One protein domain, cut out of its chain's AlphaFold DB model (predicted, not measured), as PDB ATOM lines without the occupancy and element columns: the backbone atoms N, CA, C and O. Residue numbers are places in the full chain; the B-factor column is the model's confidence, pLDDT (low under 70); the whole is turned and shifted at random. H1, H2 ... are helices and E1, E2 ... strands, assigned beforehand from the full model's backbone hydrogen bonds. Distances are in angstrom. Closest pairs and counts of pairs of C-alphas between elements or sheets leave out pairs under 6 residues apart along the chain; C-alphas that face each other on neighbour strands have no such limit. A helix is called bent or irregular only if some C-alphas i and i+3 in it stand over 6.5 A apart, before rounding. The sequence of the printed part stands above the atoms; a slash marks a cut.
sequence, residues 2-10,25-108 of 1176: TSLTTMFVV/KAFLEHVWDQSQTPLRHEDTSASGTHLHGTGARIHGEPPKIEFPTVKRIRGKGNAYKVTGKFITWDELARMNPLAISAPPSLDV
ATOM      1  N   THR A   2      -1.282 141.268  -0.867       47.53
ATOM      2  CA  THR A   2      -2.222 140.624   0.063       47.53
ATOM      3  C   THR A   2      -3.127 139.696  -0.737       47.53
ATOM      4  O   THR A   2      -3.718 140.147  -1.719       47.53
ATOM      5  N   SER A   3      -3.226 138.427  -0.352       64.25
ATOM      6  CA  SER A   3      -4.229 137.521  -0.913       64.25
ATOM      7  C   SER A   3      -5.630 138.004  -0.546       64.25
ATOM      8  O   SER A   3      -5.845 138.457   0.579       64.25
ATOM      9  N   LEU A   4      -6.580 137.912  -1.481       76.62
ATOM     10  CA  LEU A   4      -7.985 137.978  -1.099       76.62
ATOM     11  C   LEU A   4      -8.365 136.612  -0.519       76.62
ATOM     12  O   LEU A   4      -8.115 135.568  -1.127       76.62
ATOM     13  N   THR A   5      -8.899 136.646   0.697       84.62
ATOM     14  CA  THR A   5      -9.254 135.464   1.477       84.62
ATOM     15  C   THR A   5     -10.766 135.459   1.644       84.62
ATOM     16  O   THR A   5     -11.314 136.186   2.475       84.62
ATOM     17  N   THR A   6     -11.446 134.671   0.815       89.88
ATOM     18  CA  THR A   6     -12.908 134.576   0.801       89.88
ATOM     19  C   THR A   6     -13.355 133.486   1.770       89.88
ATOM     20  O   THR A   6     -12.842 132.368   1.752       89.88
ATOM     21  N   MET A   7     -14.297 133.824   2.656       93.12
ATOM     22  CA  MET A   7     -14.761 132.940   3.730       93.12
ATOM     23  C   MET A   7     -16.222 132.540   3.524       93.12
ATOM     24  O   MET A   7     -17.122 133.372   3.640       93.12
ATOM     25  N   PHE A   8     -16.460 131.256   3.261       94.69
ATOM     26  CA  PHE A   8     -17.805 130.688   3.110       94.69
ATOM     27  C   PHE A   8     -18.358 130.258   4.471       94.69
ATOM     28  O   PHE A   8     -17.607 129.739   5.297       94.69
ATOM     29  N   VAL A   9     -19.654 130.460   4.728       95.38
ATOM     30  CA  VAL A   9     -20.271 130.144   6.029       95.38
ATOM     31  C   VAL A   9     -20.714 128.682   6.044       95.38
ATOM     32  O   VAL A   9     -21.543 128.265   5.245       95.38
ATOM     33  N   VAL A  10     -20.164 127.894   6.962       96.00
ATOM     34  CA  VAL A  10     -20.371 126.437   7.058       96.00
ATOM     35  C   VAL A  10     -21.205 126.050   8.281       96.00
ATOM     36  O   VAL A  10     -21.866 125.016   8.296       96.00
ATOM     37  N   LYS A  25      -7.087 128.213  -8.464       52.59
ATOM     38  CA  LYS A  25      -6.556 127.787  -9.766       52.59
ATOM     39  C   LYS A  25      -6.078 126.327  -9.741       52.59
ATOM     40  O   LYS A  25      -6.555 125.534 -10.543       52.59
ATOM     41  N   ALA A  26      -5.219 125.960  -8.787       50.69
ATOM     42  CA  ALA A  26      -4.717 124.588  -8.672       50.69
ATOM     43  C   ALA A  26      -5.842 123.572  -8.381       50.69
ATOM     44  O   ALA A  26      -5.814 122.457  -8.894       50.69
ATOM     45  N   PHE A  27      -6.860 123.974  -7.608       58.88
ATOM     46  CA  PHE A  27      -8.068 123.182  -7.363       58.88
ATOM     47  C   PHE A  27      -8.874 122.928  -8.646       58.88
ATOM     48  O   PHE A  27      -9.232 121.784  -8.914       58.88
ATOM     49  N   LEU A  28      -9.125 123.966  -9.457       55.00
ATOM     50  CA  LEU A  28      -9.792 123.820 -10.758       55.00
ATOM     51  C   LEU A  28      -8.989 122.895 -11.694       55.00
ATOM     52  O   LEU A  28      -9.577 122.082 -12.396       55.00
ATOM     53  N   GLU A  29      -7.658 123.000 -11.687       52.66
ATOM     54  CA  GLU A  29      -6.784 122.232 -12.582       52.66
ATOM     55  C   GLU A  29      -6.638 120.751 -12.180       52.66
ATOM     56  O   GLU A  29      -6.661 119.906 -13.066       52.66
ATOM     57  N   HIS A  30      -6.539 120.409 -10.886       51.47
ATOM     58  CA  HIS A  30      -6.363 119.011 -10.438       51.47
ATOM     59  C   HIS A  30      -7.666 118.210 -10.267       51.47
ATOM     60  O   HIS A  30      -7.642 116.988 -10.379       51.47
ATOM     61  N   VAL A  31      -8.802 118.846  -9.954       53.75
ATOM     62  CA  VAL A  31     -10.063 118.110  -9.687       53.75
ATOM     63  C   VAL A  31     -10.699 117.556 -10.956       53.75
ATOM     64  O   VAL A  31     -11.363 116.521 -10.921       53.75
ATOM     65  N   TRP A  32     -10.558 118.284 -12.060       51.06
ATOM     66  CA  TRP A  32     -11.427 118.128 -13.224       51.06
ATOM     67  C   TRP A  32     -11.107 116.944 -14.112       51.06
ATOM     68  O   TRP A  32     -12.008 116.389 -14.741       51.06
ATOM     69  N   ASP A  33      -9.824 116.619 -14.220       54.62
ATOM     70  CA  ASP A  33      -9.333 115.703 -15.228       54.62
ATOM     71  C   ASP A  33      -8.410 114.664 -14.585       54.62
ATOM     72  O   ASP A  33      -7.184 114.757 -14.626       54.62
ATOM     73  N   GLN A  34      -9.029 113.644 -13.985       54.31
ATOM     74  CA  GLN A  34      -8.327 112.465 -13.466       54.31
ATOM     75  C   GLN A  34      -7.651 111.651 -14.590       54.31
ATOM     76  O   GLN A  34      -6.851 110.773 -14.291       54.31
ATOM     77  N   SER A  35      -7.940 111.937 -15.871       51.31
ATOM     78  CA  SER A  35      -7.295 111.288 -17.025       51.31
ATOM     79  C   SER A  35      -6.018 112.006 -17.488       51.31
ATOM     80  O   SER A  35      -5.047 111.346 -17.847       51.31
ATOM     81  N   GLN A  36      -5.974 113.342 -17.425       51.19
ATOM     82  CA  GLN A  36      -4.792 114.156 -17.764       51.19
ATOM     83  C   GLN A  36      -3.866 114.364 -16.560       51.19
ATOM     84  O   GLN A  36      -2.640 114.315 -16.681       51.19
ATOM     85  N   THR A  37      -4.457 114.549 -15.381       55.47
ATOM     86  CA  THR A  37      -3.785 114.586 -14.079       55.47
ATOM     87  C   THR A  37      -4.313 113.462 -13.185       55.47
ATOM     88  O   THR A  37      -5.012 113.734 -12.205       55.47
ATOM     89  N   PRO A  38      -3.990 112.187 -13.486       56.19
ATOM     90  CA  PRO A  38      -4.195 111.104 -12.538       56.19
ATOM     91  C   PRO A  38      -3.343 111.386 -11.302       56.19
ATOM     92  O   PRO A  38      -2.112 111.291 -11.331       56.19
ATOM     93  N   LEU A  39      -4.014 111.772 -10.219       56.97
ATOM     94  CA  LEU A  39      -3.421 111.830  -8.892       56.97
ATOM     95  C   LEU A  39      -2.841 110.454  -8.581       56.97
ATOM     96  O   LEU A  39      -3.547 109.448  -8.685       56.97
ATOM     97  N   ARG A  40      -1.565 110.391  -8.198       63.66
ATOM     98  CA  ARG A  40      -0.979 109.112  -7.806       63.66
ATOM     99  C   ARG A  40      -1.675 108.613  -6.546       63.66
ATOM    100  O   ARG A  40      -2.185 109.405  -5.753       63.66
ATOM    101  N   HIS A  41      -1.665 107.302  -6.326       57.03
ATOM    102  CA  HIS A  41      -2.248 106.724  -5.110       57.03
ATOM    103  C   HIS A  41      -1.523 107.242  -3.844       57.03
ATOM    104  O   HIS A  41      -2.148 107.496  -2.810       57.03
ATOM    105  N   GLU A  42      -0.221 107.523  -4.002       60.47
ATOM    106  CA  GLU A  42       0.642 108.338  -3.130       60.47
ATOM    107  C   GLU A  42      -0.037 109.653  -2.677       60.47
ATOM    108  O   GLU A  42      -0.075 109.953  -1.481       60.47
ATOM    109  N   ASP A  43      -0.620 110.397  -3.624       56.56
ATOM    110  CA  ASP A  43      -1.202 111.735  -3.450       56.56
ATOM    111  C   ASP A  43      -2.680 111.735  -3.017       56.56
ATOM    112  O   ASP A  43      -3.209 112.791  -2.661       56.56
ATOM    113  N   THR A  44      -3.373 110.589  -3.061       52.72
ATOM    114  CA  THR A  44      -4.839 110.511  -2.867       52.72
ATOM    115  C   THR A  44      -5.302 109.742  -1.639       52.72
ATOM    116  O   THR A  44      -6.328 110.111  -1.065       52.72
ATOM    117  N   SER A  45      -4.609 108.668  -1.247       43.28
ATOM    118  CA  SER A  45      -5.258 107.626  -0.430       43.28
ATOM    119  C   SER A  45      -4.548 107.260   0.876       43.28
ATOM    120  O   SER A  45      -5.169 106.618   1.720       43.28
ATOM    121  N   ALA A  46      -3.291 107.676   1.083       42.81
ATOM    122  CA  ALA A  46      -2.524 107.301   2.282       42.81
ATOM    123  C   ALA A  46      -1.733 108.444   2.948       42.81
ATOM    124  O   ALA A  46      -1.655 108.491   4.173       42.81
ATOM    125  N   SER A  47      -1.153 109.371   2.176       46.62
ATOM    126  CA  SER A  47      -0.162 110.334   2.695       46.62
ATOM    127  C   SER A  47      -0.758 111.525   3.472       46.62
ATOM    128  O   SER A  47      -0.043 112.249   4.164       46.62
ATOM    129  N   GLY A  48      -2.074 111.762   3.382       54.22
ATOM    130  CA  GLY A  48      -2.695 112.964   3.964       54.22
ATOM    131  C   GLY A  48      -2.236 114.261   3.281       54.22
ATOM    132  O   GLY A  48      -2.166 115.315   3.910       54.22
ATOM    133  N   THR A  49      -1.901 114.161   1.996       56.00
ATOM    134  CA  THR A  49      -1.382 115.200   1.101       56.00
ATOM    135  C   THR A  49      -2.279 116.440   1.086       56.00
ATOM    136  O   THR A  49      -3.301 116.516   0.402       56.00
ATOM    137  N   HIS A  50      -1.884 117.439   1.877       61.38
ATOM    138  CA  HIS A  50      -2.550 118.733   1.928       61.38
ATOM    139  C   HIS A  50      -2.221 119.561   0.683       61.38
ATOM    140  O   HIS A  50      -1.068 119.927   0.456       61.38
ATOM    141  N   LEU A  51      -3.251 119.951  -0.064       69.06
ATOM    142  CA  LEU A  51      -3.148 120.878  -1.182       69.06
ATOM    143  C   LEU A  51      -2.642 122.241  -0.688       69.06
ATOM    144  O   LEU A  51      -3.283 122.950   0.102       69.06
ATOM    145  N   HIS A  52      -1.437 122.580  -1.143       55.47
ATOM    146  CA  HIS A  52      -0.661 123.703  -0.638       55.47
ATOM    147  C   HIS A  52      -1.340 125.051  -0.946       55.47
ATOM    148  O   HIS A  52      -1.387 125.500  -2.088       55.47
ATOM    149  N   GLY A  53      -1.847 125.719   0.096       64.94
ATOM    150  CA  GLY A  53      -2.433 127.068   0.021       64.94
ATOM    151  C   GLY A  53      -3.804 127.217   0.692       64.94
ATOM    152  O   GLY A  53      -4.136 128.306   1.153       64.94
ATOM    153  N   THR A  54      -4.579 126.134   0.799       65.88
ATOM    154  CA  THR A  54      -5.865 126.099   1.536       65.88
ATOM    155  C   THR A  54      -5.874 125.082   2.673       65.88
ATOM    156  O   THR A  54      -6.778 125.101   3.504       65.88
ATOM    157  N   GLY A  55      -4.900 124.165   2.712       86.00
ATOM    158  CA  GLY A  55      -4.909 123.047   3.657       86.00
ATOM    159  C   GLY A  55      -6.011 122.023   3.368       86.00
ATOM    160  O   GLY A  55      -6.213 121.119   4.178       86.00
ATOM    161  N   ALA A  56      -6.707 122.142   2.231       89.06
ATOM    162  CA  ALA A  56      -7.616 121.117   1.741       89.06
ATOM    163  C   ALA A  56      -6.869 119.794   1.543       89.06
ATOM    164  O   ALA A  56      -5.671 119.790   1.271       89.06
ATOM    165  N   ARG A  57      -7.571 118.675   1.673       91.75
ATOM    166  CA  ARG A  57      -7.030 117.328   1.461       91.75
ATOM    167  C   ARG A  57      -7.882 116.589   0.445       91.75
ATOM    168  O   ARG A  57      -9.071 116.883   0.318       91.75
ATOM    169  N   ILE A  58      -7.289 115.624  -0.240       88.69
ATOM    170  CA  ILE A  58      -8.028 114.670  -1.066       88.69
ATOM    171  C   ILE A  58      -8.236 113.402  -0.232       88.69
ATOM    172  O   ILE A  58      -7.352 113.015   0.531       88.69
ATOM    173  N   HIS A  59      -9.437 112.828  -0.281       88.06
ATOM    174  CA  HIS A  59      -9.831 111.717   0.579       88.06
ATOM    175  C   HIS A  59     -10.912 110.841  -0.072       88.06
ATOM    176  O   HIS A  59     -11.825 111.333  -0.741       88.06
ATOM    177  N   GLY A  60     -10.826 109.532   0.183       85.62
ATOM    178  CA  GLY A  60     -11.779 108.526  -0.278       85.62
ATOM    179  C   GLY A  60     -11.653 108.168  -1.760       85.62
ATOM    180  O   GLY A  60     -10.803 108.682  -2.481       85.62
ATOM    181  N   GLU A  61     -12.536 107.275  -2.201       87.75
ATOM    182  CA  GLU A  61     -12.669 106.841  -3.590       87.75
ATOM    183  C   GLU A  61     -14.170 106.855  -3.972       87.75
ATOM    184  O   GLU A  61     -14.993 106.360  -3.191       87.75
ATOM    185  N   PRO A  62     -14.580 107.473  -5.100       84.56
ATOM    186  CA  PRO A  62     -13.782 108.380  -5.932       84.56
ATOM    187  C   PRO A  62     -13.250 109.578  -5.116       84.56
ATOM    188  O   PRO A  62     -13.892 109.973  -4.134       84.56
ATOM    189  N   PRO A  63     -12.091 110.148  -5.497       83.25
ATOM    190  CA  PRO A  63     -11.382 111.140  -4.693       83.25
ATOM    191  C   PRO A  63     -12.202 112.417  -4.509       83.25
ATOM    192  O   PRO A  63     -12.530 113.119  -5.466       83.25
ATOM    193  N   LYS A  64     -12.519 112.732  -3.250       87.50
ATOM    194  CA  LYS A  64     -13.253 113.940  -2.853       87.50
ATOM    195  C   LYS A  64     -12.300 114.920  -2.204       87.50
ATOM    196  O   LYS A  64     -11.469 114.539  -1.383       87.50
ATOM    197  N   ILE A  65     -12.447 116.198  -2.538       88.50
ATOM    198  CA  ILE A  65     -11.690 117.254  -1.869       88.50
ATOM    199  C   ILE A  65     -12.468 117.750  -0.662       88.50
ATOM    200  O   ILE A  65     -13.632 118.148  -0.771       88.50
ATOM    201  N   GLU A  66     -11.797 117.738   0.484       94.31
ATOM    202  CA  GLU A  66     -12.321 118.203   1.757       94.31
ATOM    203  C   GLU A  66     -11.525 119.414   2.256       94.31
ATOM    204  O   GLU A  66     -10.294 119.392   2.316       94.31
ATOM    205  N   PHE A  67     -12.225 120.471   2.656       95.38
ATOM    206  CA  PHE A  67     -11.635 121.726   3.117       95.38
ATOM    207  C   PHE A  67     -11.644 121.796   4.646       95.38
ATOM    208  O   PHE A  67     -12.684 121.505   5.241       95.38
ATOM    209  N   PRO A  68     -10.543 122.195   5.310       96.38
ATOM    210  CA  PRO A  68     -10.534 122.367   6.758       96.38
ATOM    211  C   PRO A  68     -11.472 123.512   7.150       96.38
ATOM    212  O   PRO A  68     -11.386 124.612   6.598       96.38
ATOM    213  N   THR A  69     -12.360 123.285   8.122       96.88
ATOM    214  CA  THR A  69     -13.214 124.369   8.628       96.88
ATOM    215  C   THR A  69     -12.488 125.162   9.715       96.88
ATOM    216  O   THR A  69     -11.741 124.621  10.535       96.88
ATOM    217  N   VAL A  70     -12.705 126.474   9.736       96.69
ATOM    218  CA  VAL A  70     -12.147 127.398  10.724       96.69
ATOM    219  C   VAL A  70     -13.278 128.024  11.531       96.69
ATOM    220  O   VAL A  70     -14.260 128.523  10.986       96.69
ATOM    221  N   LYS A  71     -13.164 127.988  12.857       97.00
ATOM    222  CA  LYS A  71     -14.143 128.562  13.778       97.00
ATOM    223  C   LYS A  71     -13.694 129.936  14.257       97.00
ATOM    224  O   LYS A  71     -12.573 130.087  14.747       97.00
ATOM    225  N   ARG A  72     -14.569 130.941  14.167       95.88
ATOM    226  CA  ARG A  72     -14.282 132.288  14.687       95.88
ATOM    227  C   ARG A  72     -14.217 132.271  16.212       95.88
ATOM    228  O   ARG A  72     -15.142 131.807  16.877       95.88
ATOM    229  N   ILE A  73     -13.150 132.824  16.784       95.50
ATOM    230  CA  ILE A  73     -13.006 132.918  18.238       95.50
ATOM    231  C   ILE A  73     -13.781 134.148  18.734       95.50
ATOM    232  O   ILE A  73     -13.321 135.286  18.589       95.50
ATOM    233  N   ARG A  74     -14.960 133.928  19.339       93.31
ATOM    234  CA  ARG A  74     -15.744 134.995  19.994       93.31
ATOM    235  C   ARG A  74     -14.846 135.823  20.927       93.31
ATOM    236  O   ARG A  74     -14.047 135.277  21.680       93.31
ATOM    237  N   GLY A  75     -14.969 137.149  20.857       95.25
ATOM    238  CA  GLY A  75     -14.184 138.090  21.665       95.25
ATOM    239  C   GLY A  75     -12.758 138.384  21.170       95.25
ATOM    240  O   GLY A  75     -12.179 139.363  21.624       95.25
ATOM    241  N   LYS A  76     -12.197 137.627  20.213       94.38
ATOM    242  CA  LYS A  76     -10.844 137.872  19.657       94.38
ATOM    243  C   LYS A  76     -10.863 138.478  18.243       94.38
ATOM    244  O   LYS A  76     -10.031 138.150  17.401       94.38
ATOM    245  N   GLY A  77     -11.821 139.365  17.968       92.56
ATOM    246  CA  GLY A  77     -11.906 140.111  16.705       92.56
ATOM    247  C   GLY A  77     -12.079 139.212  15.474       92.56
ATOM    248  O   GLY A  77     -13.106 138.543  15.333       92.56
ATOM    249  N   ASN A  78     -11.080 139.217  14.588       91.50
ATOM    250  CA  ASN A  78     -11.025 138.397  13.370       91.50
ATOM    251  C   ASN A  78     -10.067 137.197  13.514       91.50
ATOM    252  O   ASN A  78      -9.568 136.685  12.519       91.50
ATOM    253  N   ALA A  79      -9.784 136.745  14.740       93.75
ATOM    254  CA  ALA A  79      -9.051 135.503  14.959       93.75
ATOM    255  C   ALA A  79      -9.951 134.281  14.706       93.75
ATOM    256  O   ALA A  79     -11.031 134.150  15.293       93.75
ATOM    257  N   TYR A  80      -9.460 133.356  13.885       95.88
ATOM    258  CA  TYR A  80     -10.073 132.058  13.620       95.88
ATOM    259  C   TYR A  80      -9.169 130.934  14.149       95.88
ATOM    260  O   TYR A  80      -7.958 131.110  14.281       95.88
ATOM    261  N   LYS A  81      -9.754 129.780  14.478       96.12
ATOM    262  CA  LYS A  81      -9.036 128.554  14.853       96.12
ATOM    263  C   LYS A  81      -9.519 127.407  13.972       96.12
ATOM    264  O   LYS A  81     -10.725 127.180  13.901       96.12
ATOM    265  N   VAL A  82      -8.604 126.659  13.359       94.94
ATOM    266  CA  VAL A  82      -8.930 125.405  12.656       94.94
ATOM    267  C   VAL A  82      -9.679 124.464  13.610       94.94
ATOM    268  O   VAL A  82      -9.270 124.287  14.761       94.94
ATOM    269  N   THR A  83     -10.801 123.901  13.163       95.88
ATOM    270  CA  THR A  83     -11.669 123.043  13.993       95.88
ATOM    271  C   THR A  83     -11.171 121.604  14.100       95.88
ATOM    272  O   THR A  83     -11.563 120.902  15.027       95.88
ATOM    273  N   GLY A  84     -10.353 121.160  13.140       96.00
ATOM    274  CA  GLY A  84     -10.026 119.750  12.910       96.00
ATOM    275  C   GLY A  84     -11.084 118.996  12.090       96.00
ATOM    276  O   GLY A  84     -10.833 117.870  11.672       96.00
ATOM    277  N   LYS A  85     -12.243 119.613  11.816       96.06
ATOM    278  CA  LYS A  85     -13.228 119.104  10.859       96.06
ATOM    279  C   LYS A  85     -12.811 119.470   9.441       96.06
ATOM    280  O   LYS A  85     -12.262 120.550   9.207       96.06
ATOM    281  N   PHE A  86     -13.195 118.619   8.503       96.25
ATOM    282  CA  PHE A  86     -13.143 118.897   7.078       96.25
ATOM    283  C   PHE A  86     -14.556 118.782   6.492       96.25
ATOM    284  O   PHE A  86     -15.387 118.059   7.039       96.25
ATOM    285  N   ILE A  87     -14.831 119.514   5.415       95.69
ATOM    286  CA  ILE A  87     -16.109 119.498   4.687       95.69
ATOM    287  C   ILE A  87     -15.844 119.220   3.208       95.69
ATOM    288  O   ILE A  87     -14.997 119.881   2.603       95.69
ATOM    289  N   THR A  88     -16.543 118.247   2.621       95.25
ATOM    290  CA  THR A  88     -16.421 117.946   1.186       95.25
ATOM    291  C   THR A  88     -16.899 119.130   0.349       95.25
ATOM    292  O   THR A  88     -17.792 119.873   0.762       95.25
ATOM    293  N   TRP A  89     -16.354 119.298  -0.858       90.62
ATOM    294  CA  TRP A  89     -16.856 120.308  -1.794       90.62
ATOM    295  C   TRP A  89     -18.375 120.188  -2.028       90.62
ATOM    296  O   TRP A  89     -19.077 121.198  -2.012       90.62
ATOM    297  N   ASP A  90     -18.899 118.965  -2.160       91.19
ATOM    298  CA  ASP A  90     -20.333 118.712  -2.359       91.19
ATOM    299  C   ASP A  90     -21.182 119.204  -1.180       91.19
ATOM    300  O   ASP A  90     -22.242 119.799  -1.373       91.19
ATOM    301  N   GLU A  91     -20.721 118.997   0.057       94.50
ATOM    302  CA  GLU A  91     -21.421 119.480   1.246       94.50
ATOM    303  C   GLU A  91     -21.288 121.002   1.415       94.50
ATOM    304  O   GLU A  91     -22.243 121.677   1.814       94.50
ATOM    305  N   LEU A  92     -20.137 121.563   1.048       94.00
ATOM    306  CA  LEU A  92     -19.901 123.001   1.051       94.00
ATOM    307  C   LEU A  92     -20.818 123.713   0.038       94.00
ATOM    308  O   LEU A  92     -21.444 124.719   0.385       94.00
ATOM    309  N   ALA A  93     -20.975 123.148  -1.164       91.00
ATOM    310  CA  ALA A  93     -21.921 123.596  -2.185       91.00
ATOM    311  C   ALA A  93     -23.387 123.377  -1.762       91.00
ATOM    312  O   ALA A  93     -24.216 124.265  -1.953       91.00
ATOM    313  N   ARG A  94     -23.710 122.253  -1.104       93.62
ATOM    314  CA  ARG A  94     -25.040 121.976  -0.519       93.62
ATOM    315  C   ARG A  94     -25.466 123.037   0.500       93.62
ATOM    316  O   ARG A  94     -26.655 123.332   0.595       93.62
ATOM    317  N   MET A  95     -24.523 123.604   1.256       92.88
ATOM    318  CA  MET A  95     -24.804 124.660   2.239       92.88
ATOM    319  C   MET A  95     -24.656 126.089   1.690       92.88
ATOM    320  O   MET A  95     -25.317 126.992   2.198       92.88
ATOM    321  N   ASN A  96     -23.860 126.306   0.636       91.12
ATOM    322  CA  ASN A  96     -23.640 127.622   0.015       91.12
ATOM    323  C   ASN A  96     -23.921 127.640  -1.510       91.12
ATOM    324  O   ASN A  96     -23.090 128.149  -2.268       91.12
ATOM    325  N   PRO A  97     -25.088 127.170  -1.998       88.19
ATOM    326  CA  PRO A  97     -25.332 126.958  -3.433       88.19
ATOM    327  C   PRO A  97     -25.350 128.247  -4.276       88.19
ATOM    328  O   PRO A  97     -25.266 128.191  -5.498       88.19
ATOM    329  N   LEU A  98     -25.467 129.417  -3.633       78.94
ATOM    330  CA  LEU A  98     -25.389 130.732  -4.283       78.94
ATOM    331  C   LEU A  98     -23.958 131.277  -4.399       78.94
ATOM    332  O   LEU A  98     -23.709 132.148  -5.226       78.94
ATOM    333  N   ALA A  99     -23.043 130.817  -3.543       72.81
ATOM    334  CA  ALA A  99     -21.668 131.312  -3.476       72.81
ATOM    335  C   ALA A  99     -20.667 130.336  -4.114       72.81
ATOM    336  O   ALA A  99     -19.597 130.748  -4.549       72.81
ATOM    337  N   ILE A 100     -21.029 129.052  -4.179       80.12
ATOM    338  CA  ILE A 100     -20.247 127.982  -4.793       80.12
ATOM    339  C   ILE A 100     -21.152 127.264  -5.792       80.12
ATOM    340  O   ILE A 100     -21.964 126.411  -5.435       80.12
ATOM    341  N   SER A 101     -21.007 127.626  -7.066       76.38
ATOM    342  CA  SER A 101     -21.524 126.817  -8.166       76.38
ATOM    343  C   SER A 101     -20.806 125.469  -8.187       76.38
ATOM    344  O   SER A 101     -19.591 125.422  -7.976       76.38
ATOM    345  N   ALA A 102     -21.517 124.393  -8.528       70.62
ATOM    346  CA  ALA A 102     -20.869 123.130  -8.871       70.62
ATOM    347  C   ALA A 102     -19.794 123.353  -9.962       70.62
ATOM    348  O   ALA A 102     -19.990 124.222 -10.821       70.62
ATOM    349  N   PRO A 103     -18.675 122.605  -9.939       66.81
ATOM    350  CA  PRO A 103     -17.632 122.691 -10.955       66.81
ATOM    351  C   PRO A 103     -18.248 122.515 -12.357       66.81
ATOM    352  O   PRO A 103     -18.801 121.447 -12.631       66.81
ATOM    353  N   PRO A 104     -18.228 123.533 -13.248       61.50
ATOM    354  CA  PRO A 104     -18.745 123.376 -14.609       61.50
ATOM    355  C   PRO A 104     -17.948 122.286 -15.331       61.50
ATOM    356  O   PRO A 104     -16.746 122.458 -15.495       61.50
ATOM    357  N   SER A 105     -18.603 121.190 -15.734       67.06
ATOM    358  CA  SER A 105     -17.961 119.944 -16.195       67.06
ATOM    359  C   SER A 105     -16.851 120.147 -17.232       67.06
ATOM    360  O   SER A 105     -16.802 121.163 -17.920       67.06
ATOM    361  N   LEU A 106     -15.955 119.164 -17.353       59.97
ATOM    362  CA  LEU A 106     -14.777 119.205 -18.226       59.97
ATOM    363  C   LEU A 106     -15.078 119.736 -19.633       59.97
ATOM    364  O   LEU A 106     -14.378 120.622 -20.118       59.97
ATOM    365  N   ASP A 107     -16.178 119.295 -20.238       66.88
ATOM    366  CA  ASP A 107     -16.622 119.729 -21.566       66.88
ATOM    367  C   ASP A 107     -17.103 121.185 -21.577       66.88
ATOM    368  O   ASP A 107     -16.838 121.924 -22.522       66.88
ATOM    369  N   VAL A 108     -17.756 121.649 -20.506       69.62
ATOM    370  CA  VAL A 108     -18.164 123.054 -20.318       69.62
ATOM    371  C   VAL A 108     -16.955 123.956 -20.042       69.62
ATOM    372  O   VAL A 108     -16.981 125.133 -20.396       69.62
TER     373      VAL A 108
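This is residues 2 to 10 and 25 to 108 of the 1176 residues of an uncharacterized protein of Ceraceosorus guamensis (UniProt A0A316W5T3). A narrow, twisted sheet of three strands, E2, E3 and E4, has its long E3-E4 hairpin reaching toward one end of the longest axis, while the short helices H1 and H2 and the link between them lie toward the other end. H3 follows E4 directly and packs on E3, H2 only grazes the sheet at E2, and the lone strand E1 is near E3 and H3. The printed part has 93 residues, with four named strands and three named helices in the order E1 H1 H2 E2 E3 E4 H3; the sheet's order is E2 - E3 - E4, antiparallel throughout. The class is mixed, helices and strands, with under half of the residues, 46 of 93, in named elements. The whole is only just compact, close to loose, with a radius of gyration of the C-alphas of 14.6 A, and only just elongated, spanning 47 by 31 by 27 A.

E1 is residues 5 to 9, 13.1 A long, beginning at C-alpha 5 (-9.254, 135.464, 1.477). H1 is residues 25 to 31, 10.3 A long. H2, residues 41 to 46, 7.4 A long, is irregular: C-alphas 43 and 46 are 7.4 A apart. E2 is residues 57 to 59, 6.3 A. E3, residues 64 to 72, is 25.4 A long and begins at C-alpha 64 (-13.253, 113.940, -2.853). E4, residues 80 to 88, is 19.9 A long and bends by 79 degrees at residue 84. H3, residues 89 to 95, is 9.9 A long and ends at C-alpha 95 (-24.804, 124.660, 2.239).

E2, E3 and E4 form a meander, each strand the antiparallel neighbour of the one before; the sheet is only just strongly twisted, with C-alphas up to 4.4 A off its best plane. In the hairpin E2 and E3, N 57 and O 66 are within hydrogen-bond range at 2.9 A. In the hairpin E3 and E4, N 67 and O 87 are within range at 2.8 A. The pairing is staggered: E3 pairs with E2 over residues 64 to 66 and with E4 over 66 to 72. H3 is on the sheet at a height of 7.0 A; its closest C-alphas to E3 are those of Trp 89 and Ile 65, 6.0 A. H2 only grazes the sheet with residues 43 to 46; its closest C-alphas to E2 are those of Thr 44 and Ile 58, 5.5 A. H1 is only just not on the sheet, with 4 pairs of C-alphas within 10 A. E1 pairs with no named strand. In H1 and H3 every O i to N i+4 pair is within hydrogen-bond range; in H2, 1 of 2.

The C-alphas farthest apart, those of Ser 35 and Gly 75, are 47.6 A apart. Residues 11 to 24 are not printed, and C-alphas 10 and 25 are 21.8 A apart across this cut. Of the links that are printed whole, none is long. Residues 96 to 108 hold no named element. The mean pLDDT of the printed part is 76.9; residues 2 to 3, 25 to 54 and 103 to 108 are under 70.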